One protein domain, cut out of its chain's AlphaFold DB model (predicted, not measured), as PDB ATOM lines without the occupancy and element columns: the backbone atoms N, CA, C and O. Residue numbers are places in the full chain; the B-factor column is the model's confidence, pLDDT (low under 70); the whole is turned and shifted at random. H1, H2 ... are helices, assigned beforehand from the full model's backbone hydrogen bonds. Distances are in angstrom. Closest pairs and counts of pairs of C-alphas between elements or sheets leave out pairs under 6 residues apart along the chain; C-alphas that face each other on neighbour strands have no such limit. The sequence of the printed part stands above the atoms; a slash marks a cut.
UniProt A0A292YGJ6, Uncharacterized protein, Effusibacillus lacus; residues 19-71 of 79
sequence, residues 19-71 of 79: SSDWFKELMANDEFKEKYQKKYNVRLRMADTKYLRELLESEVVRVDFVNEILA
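AT A GLANCE: This is residues 19 to 71 of the 79 residues of an uncharacterized protein of Effusibacillus lacus (UniProt A0A292YGJ6). What shape is it? H1 to H4 form an open horseshoe, and H5 crosses one face of it from H4 to H2. What builds it? The 53 printed residues have five named helices, H1 to H5 in chain order, class all helix. The whole is compact, radius of gyration of the C-alphas 10.5 A, spanning 27 by 23 by 19 A.

IN THESE COORDINATES: Where is the longest helix? H5, residues 59 to 70, measures 16.4 A and ends at C-alpha 70 (-14.459, 8.191, 51.855). And the others? H1 is residues 21 to 28, from C-alpha 21 (-8.134, 22.939, 42.278), H2 30 to 38, H3 40 to 45, H4 49 to 57.

HOW THE PARTS SIT: How do H5 and H2 stand? Residues 69 to 70 alone of H5 touch H2; the closest C-alphas, of Tyr 36 and Ile 69, are 5.6 A apart. And the backbones? In H1 to H5 every O i to N i+4 pair is within hydrogen-bond range.

THE WHOLE: Any cut? The printed part has no cut. Is confidence low? No printed residue is under 70.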
ATOM      1  N   SER A  19     -13.346  22.810  37.389       96.19
ATOM      2  CA  SER A  19     -12.217  23.725  37.241       96.19
ATOM      3  C   SER A  19     -11.518  24.031  38.564       96.19
ATOM      4  O   SER A  19     -10.381  24.501  38.521       96.19
ATOM      5  N   SER A  20     -12.144  23.750  39.708       96.75
ATOM      6  CA  SER A  20     -11.577  24.027  41.027       96.75
ATOM      7  C   SER A  20     -10.397  23.110  41.357       96.75
ATOM      8  O   SER A  20     -10.416  21.913  41.061       96.75
ATOM      9  N   ASP A  21      -9.364  23.678  41.978       97.38
ATOM     10  CA  ASP A  21      -8.134  22.939  42.278       97.38
ATOM     11  C   ASP A  21      -8.374  21.842  43.318       97.38
ATOM     12  O   ASP A  21      -7.969  20.705  43.103       97.38
ATOM     13  N   TRP A  22      -9.153  22.126  44.368       95.88
ATOM     14  CA  TRP A  22      -9.477  21.136  45.401       95.88
ATOM     15  C   TRP A  22     -10.190  19.902  44.823       95.88
ATOM     16  O   TRP A  22      -9.881  18.771  45.192       95.88
ATOM     17  N   PHE A  23     -11.126  20.091  43.886       96.69
ATOM     18  CA  PHE A  23     -11.838  18.970  43.280       96.69
ATOM     19  C   PHE A  23     -10.929  18.189  42.327       96.69
ATOM     20  O   PHE A  23     -10.978  16.960  42.296       96.69
ATOM     21  N   LYS A  24     -10.062  18.877  41.571       97.62
ATOM     22  CA  LYS A  24      -9.053  18.229  40.719       97.62
ATOM     23  C   LYS A  24      -8.065  17.399  41.535       97.62
ATOM     24  O   LYS A  24      -7.771  16.277  41.136       97.62
ATOM     25  N   GLU A  25      -7.584  17.920  42.660       97.00
ATOM     26  CA  GLU A  25      -6.676  17.217  43.571       97.00
ATOM     27  C   GLU A  25      -7.324  15.955  44.147       97.00
ATOM     28  O   GLU A  25      -6.718  14.884  44.117       97.00
ATOM     29  N   LEU A  26      -8.589  16.039  44.575       96.25
ATOM     30  CA  LEU A  26      -9.354  14.867  45.007       96.25
ATOM     31  C   LEU A  26      -9.504  13.834  43.885       96.25
ATOM     32  O   LEU A  26      -9.298  12.644  44.102       96.25
ATOM     33  N   MET A  27      -9.826  14.272  42.667       96.25
ATOM     34  CA  MET A  27      -9.999  13.380  41.515       96.25
ATOM     35  C   MET A  27      -8.680  12.822  40.959       96.25
ATOM     36  O   MET A  27      -8.716  11.874  40.171       96.25
ATOM     37  N   ALA A  28      -7.534  13.387  41.350       97.12
ATOM     38  CA  ALA A  28      -6.208  12.838  41.080       97.12
ATOM     39  C   ALA A  28      -5.824  11.716  42.061       97.12
ATOM     40  O   ALA A  28      -4.898  10.958  41.781       97.12
ATOM     41  N   ASN A  29      -6.531  11.583  43.188       96.50
ATOM     42  CA  ASN A  29      -6.405  10.441  44.082       96.50
ATOM     43  C   ASN A  29      -7.268   9.277  43.561       96.50
ATOM     44  O   ASN A  29      -8.499   9.368  43.519       96.50
ATOM     45  N   ASP A  30      -6.621   8.176  43.174       95.75
ATOM     46  CA  ASP A  30      -7.301   7.022  42.574       95.75
ATOM     47  C   ASP A  30      -8.326   6.378  43.519       95.75
ATOM     48  O   ASP A  30      -9.437   6.068  43.090       95.75
ATOM     49  N   GLU A  31      -8.016   6.251  44.815       93.50
ATOM     50  CA  GLU A  31      -8.948   5.686  45.802       93.50
ATOM     51  C   GLU A  31     -10.215   6.543  45.918       93.50
ATOM     52  O   GLU A  31     -11.339   6.032  45.869       93.50
ATOM     53  N   PHE A  32     -10.042   7.860  46.043       95.12
ATOM     54  CA  PHE A  32     -11.158   8.794  46.116       95.12
ATOM     55  C   PHE A  32     -12.007   8.734  44.845       95.12
ATOM     56  O   PHE A  32     -13.232   8.623  44.916       95.12
ATOM     57  N   LYS A  33     -11.364   8.760  43.674       95.69
ATOM     58  CA  LYS A  33     -12.031   8.698  42.372       95.69
ATOM     59  C   LYS A  33     -12.838   7.413  42.204       95.69
ATOM     60  O   LYS A  33     -13.988   7.476  41.767       95.69
ATOM     61  N   GLU A  34     -12.273   6.263  42.562       94.88
ATOM     62  CA  GLU A  34     -12.978   4.982  42.512       94.88
ATOM     63  C   GLU A  34     -14.197   4.967  43.441       94.88
ATOM     64  O   GLU A  34     -15.288   4.555  43.032       94.88
ATOM     65  N   LYS A  35     -14.045   5.452  44.678       94.69
ATOM     66  CA  LYS A  35     -15.156   5.555  45.635       94.69
ATOM     67  C   LYS A  35     -16.243   6.503  45.130       94.69
ATOM     68  O   LYS A  35     -17.418   6.137  45.126       94.69
ATOM     69  N   TYR A  36     -15.869   7.674  44.620       94.25
ATOM     70  CA  TYR A  36     -16.801   8.644  44.046       94.25
ATOM     71  C   TYR A  36     -17.621   8.046  42.892       94.25
ATOM     72  O   TYR A  36     -18.840   8.219  42.827       94.25
ATOM     73  N   GLN A  37     -16.984   7.275  42.006       93.44
ATOM     74  CA  GLN A  37     -17.680   6.602  40.904       93.44
ATOM     75  C   GLN A  37     -18.724   5.588  41.402       93.44
ATOM     76  O   GLN A  37     -19.819   5.500  40.829       93.44
ATOM     77  N   LYS A  38     -18.431   4.876  42.497       93.12
ATOM     78  CA  LYS A  38     -19.329   3.881  43.108       93.12
ATOM     79  C   LYS A  38     -20.493   4.508  43.888       93.12
ATOM     80  O   LYS A  38     -21.583   3.942  43.908       93.12
ATOM     81  N   LYS A  39     -20.328   5.703  44.465       91.06
ATOM     82  CA  LYS A  39     -21.368   6.382  45.266       91.06
ATOM     83  C   LYS A  39     -22.427   7.063  44.383       91.06
ATOM     84  O   LYS A  39     -22.402   8.273  44.154       91.06
ATOM     85  N   TYR A  40     -23.401   6.286  43.903       89.62
ATOM     86  CA  TYR A  40     -24.501   6.783  43.060       89.62
ATOM     87  C   TYR A  40     -25.275   7.952  43.694       89.62
ATOM     88  O   TYR A  40     -25.522   8.948  43.021       89.62
ATOM     89  N   ASN A  41     -25.605   7.868  44.988       90.25
ATOM     90  CA  ASN A  41     -26.388   8.899  45.683       90.25
ATOM     91  C   ASN A  41     -25.671  10.255  45.737       90.25
ATOM     92  O   ASN A  41     -26.305  11.295  45.563       90.25
ATOM     93  N   VAL A  42     -24.345  10.248  45.915       91.75
ATOM     94  CA  VAL A  42     -23.525  11.464  45.838       91.75
ATOM     95  C   VAL A  42     -23.640  12.055  44.436       91.75
ATOM     96  O   VAL A  42     -24.038  13.206  44.291       91.75
ATOM     97  N   ARG A  43     -23.393  11.252  43.392       91.44
ATOM     98  CA  ARG A  43     -23.483  11.703  41.992       91.44
ATOM     99  C   ARG A  43     -24.878  12.204  41.610       91.44
ATOM    100  O   ARG A  43     -24.980  13.123  40.806       91.44
ATOM    101  N   LEU A  44     -25.935  11.634  42.186       91.50
ATOM    102  CA  LEU A  44     -27.302  12.107  41.983       91.50
ATOM    103  C   LEU A  44     -27.522  13.486  42.620       91.50
ATOM    104  O   LEU A  44     -28.102  14.353  41.975       91.50
ATOM    105  N   ARG A  45     -27.016  13.724  43.840       92.25
ATOM    106  CA  ARG A  45     -27.082  15.053  44.477       92.25
ATOM    107  C   ARG A  45     -26.287  16.110  43.717       92.25
ATOM    108  O   ARG A  45     -26.711  17.254  43.686       92.25
ATOM    109  N   MET A  46     -25.211  15.733  43.024       90.12
ATOM    110  CA  MET A  46     -24.486  16.652  42.131       90.12
ATOM    111  C   MET A  46     -25.342  17.175  40.967       90.12
ATOM    112  O   MET A  46     -24.957  18.152  40.337       90.12
ATOM    113  N   ALA A  47     -26.488  16.557  40.659       89.31
ATOM    114  CA  ALA A  47     -27.425  17.079  39.665       89.31
ATOM    115  C   ALA A  47     -28.357  18.174  40.224       89.31
ATOM    116  O   ALA A  47     -29.067  18.812  39.446       89.31
ATOM    117  N   ASP A  48     -28.368  18.399  41.541       93.50
ATOM    118  CA  ASP A  48     -29.145  19.452  42.190       93.50
ATOM    119  C   ASP A  48     -28.363  20.778  42.187       93.50
ATOM    120  O   ASP A  48     -27.259  20.890  42.730       93.50
ATOM    121  N   THR A  49     -28.945  21.807  41.566       94.75
ATOM    122  CA  THR A  49     -28.329  23.135  41.426       94.75
ATOM    123  C   THR A  49     -28.031  23.787  42.776       94.75
ATOM    124  O   THR A  49     -27.008  24.459  42.931       94.75
ATOM    125  N   LYS A  50     -28.912  23.611  43.770       95.00
ATOM    126  CA  LYS A  50     -28.738  24.195  45.103       95.00
ATOM    127  C   LYS A  50     -27.579  23.513  45.822       95.00
ATOM    128  O   LYS A  50     -26.727  24.209  46.366       95.00
ATOM    129  N   TYR A  51     -27.511  22.187  45.762       95.62
ATOM    130  CA  TYR A  51     -26.415  21.434  46.361       95.62
ATOM    131  C   TYR A  51     -25.061  21.789  45.737       95.62
ATOM    132  O   TYR A  51     -24.105  22.033  46.466       95.62
ATOM    133  N   LEU A  52     -24.971  21.895  44.405       96.31
ATOM    134  CA  LEU A  52     -23.735  22.327  43.736       96.31
ATOM    135  C   LEU A  52     -23.267  23.706  44.206       96.31
ATOM    136  O   LEU A  52     -22.072  23.912  44.414       96.31
ATOM    137  N   ARG A  53     -24.200  24.648  44.383       96.94
ATOM    138  CA  ARG A  53     -23.880  25.974  44.916       96.94
ATOM    139  C   ARG A  53     -23.334  25.878  46.337       96.94
ATOM    140  O   ARG A  53     -22.273  26.420  46.617       96.94
ATOM    141  N   GLU A  54     -24.033  25.159  47.213       97.19
ATOM    142  CA  GLU A  54     -23.610  24.965  48.602       97.19
ATOM    143  C   GLU A  54     -22.233  24.289  48.689       97.19
ATOM    144  O   GLU A  54     -21.401  24.702  49.492       97.19
ATOM    145  N   LEU A  55     -21.954  23.313  47.822       97.12
ATOM    146  CA  LEU A  55     -20.658  22.638  47.739       97.12
ATOM    147  C   LEU A  55     -19.522  23.596  47.337       97.12
ATOM    148  O   LEU A  55     -18.413  23.516  47.866       97.12
ATOM    149  N   LEU A  56     -19.783  24.518  46.410       96.75
ATOM    150  CA  LEU A  56     -18.797  25.518  45.990       96.75
ATOM    151  C   LEU A  56     -18.573  26.595  47.061       96.75
ATOM    152  O   LEU A  56     -17.437  27.017  47.282       96.75
ATOM    153  N   GLU A  57     -19.622  27.003  47.771       96.56
ATOM    154  CA  GLU A  57     -19.581  28.150  48.687       96.56
ATOM    155  C   GLU A  57     -19.244  27.773  50.143       96.56
ATOM    156  O   GLU A  57     -18.703  28.602  50.874       96.56
ATOM    157  N   SER A  58     -19.502  26.533  50.577       97.50
ATOM    158  CA  SER A  58     -19.366  26.112  51.980       97.50
ATOM    159  C   SER A  58     -18.291  25.050  52.190       97.50
ATOM    160  O   SER A  58     -18.356  23.941  51.659       97.50
ATOM    161  N   GLU A  59     -17.315  25.359  53.044       96.38
ATOM    162  CA  GLU A  59     -16.287  24.399  53.461       96.38
ATOM    163  C   GLU A  59     -16.878  23.202  54.209       96.38
ATOM    164  O   GLU A  59     -16.469  22.071  53.959       96.38
ATOM    165  N   VAL A  60     -17.888  23.429  55.055       97.00
ATOM    166  CA  VAL A  60     -18.575  22.355  55.792       97.00
ATOM    167  C   VAL A  60     -19.177  21.347  54.812       97.00
ATOM    168  O   VAL A  60     -18.956  20.149  54.944       97.00
ATOM    169  N   VAL A  61     -19.844  21.831  53.759       96.81
ATOM    170  CA  VAL A  61     -20.461  20.962  52.745       96.81
ATOM    171  C   VAL A  61     -19.404  20.207  51.934       96.81
ATOM    172  O   VAL A  61     -19.619  19.046  51.589       96.81
ATOM    173  N   ARG A  62     -18.237  20.812  51.662       96.88
ATOM    174  CA  ARG A  62     -17.110  20.101  51.026       96.88
ATOM    175  C   ARG A  62     -16.555  18.991  51.906       96.88
ATOM    176  O   ARG A  62     -16.290  17.902  51.404       96.88
ATOM    177  N   VAL A  63     -16.383  19.254  53.200       95.88
ATOM    178  CA  VAL A  63     -15.914  18.249  54.160       95.88
ATOM    179  C   VAL A  63     -16.912  17.095  54.242       95.88
ATOM    180  O   VAL A  63     -16.504  15.941  54.133       95.88
ATOM    181  N   ASP A  64     -18.212  17.385  54.327       95.25
ATOM    182  CA  ASP A  64     -19.265  16.364  54.334       95.25
ATOM    183  C   ASP A  64     -19.274  15.535  53.041       95.25
ATOM    184  O   ASP A  64     -19.355  14.309  53.088       95.25
ATOM    185  N   PHE A  65     -19.118  16.186  51.884       95.69
ATOM    186  CA  PHE A  65     -18.993  15.524  50.584       95.69
ATOM    187  C   PHE A  65     -17.808  14.548  50.544       95.69
ATOM    188  O   PHE A  65     -17.966  13.394  50.138       95.69
ATOM    189  N   VAL A  66     -16.628  14.988  50.989       95.50
ATOM    190  CA  VAL A  66     -15.426  14.144  51.033       95.50
ATOM    191  C   VAL A  66     -15.617  12.985  52.005       95.50
ATOM    192  O   VAL A  66     -15.330  11.839  51.653       95.50
ATOM    193  N   ASN A  67     -16.150  13.259  53.195       94.25
ATOM    194  CA  ASN A  67     -16.413  12.248  54.210       94.25
ATOM    195  C   ASN A  67     -17.395  11.192  53.710       94.25
ATOM    196  O   ASN A  67     -17.158  10.013  53.922       94.25
ATOM    197  N   GLU A  68     -18.461  11.571  53.010       93.81
ATOM    198  CA  GLU A  68     -19.436  10.610  52.490       93.81
ATOM    199  C   GLU A  68     -18.854   9.701  51.398       93.81
ATOM    200  O   GLU A  68     -19.200   8.517  51.308       93.81
ATOM    201  N   ILE A  69     -17.952  10.237  50.573       93.69
ATOM    202  CA  ILE A  69     -17.246   9.453  49.556       93.69
ATOM    203  C   ILE A  69     -16.263   8.490  50.213       93.69
ATOM    204  O   ILE A  69     -16.209   7.320  49.833       93.69
ATOM    205  N   LEU A  70     -15.495   8.974  51.189       91.50
ATOM    206  CA  LEU A  70     -14.459   8.191  51.855       91.50
ATOM    207  C   LEU A  70     -15.011   7.218  52.895       91.50
ATOM    208  O   LEU A  70     -14.364   6.193  53.134       91.50
ATOM    209  N   ALA A  71     -16.189   7.502  53.456       87.06
ATOM    210  CA  ALA A  71     -16.910   6.615  54.353       87.06
ATOM    211  C   ALA A  71     -17.100   5.263  53.665       87.06
ATOM    212  O   ALA A  71     -17.686   5.162  52.574       87.06
TER     213      ALA A  71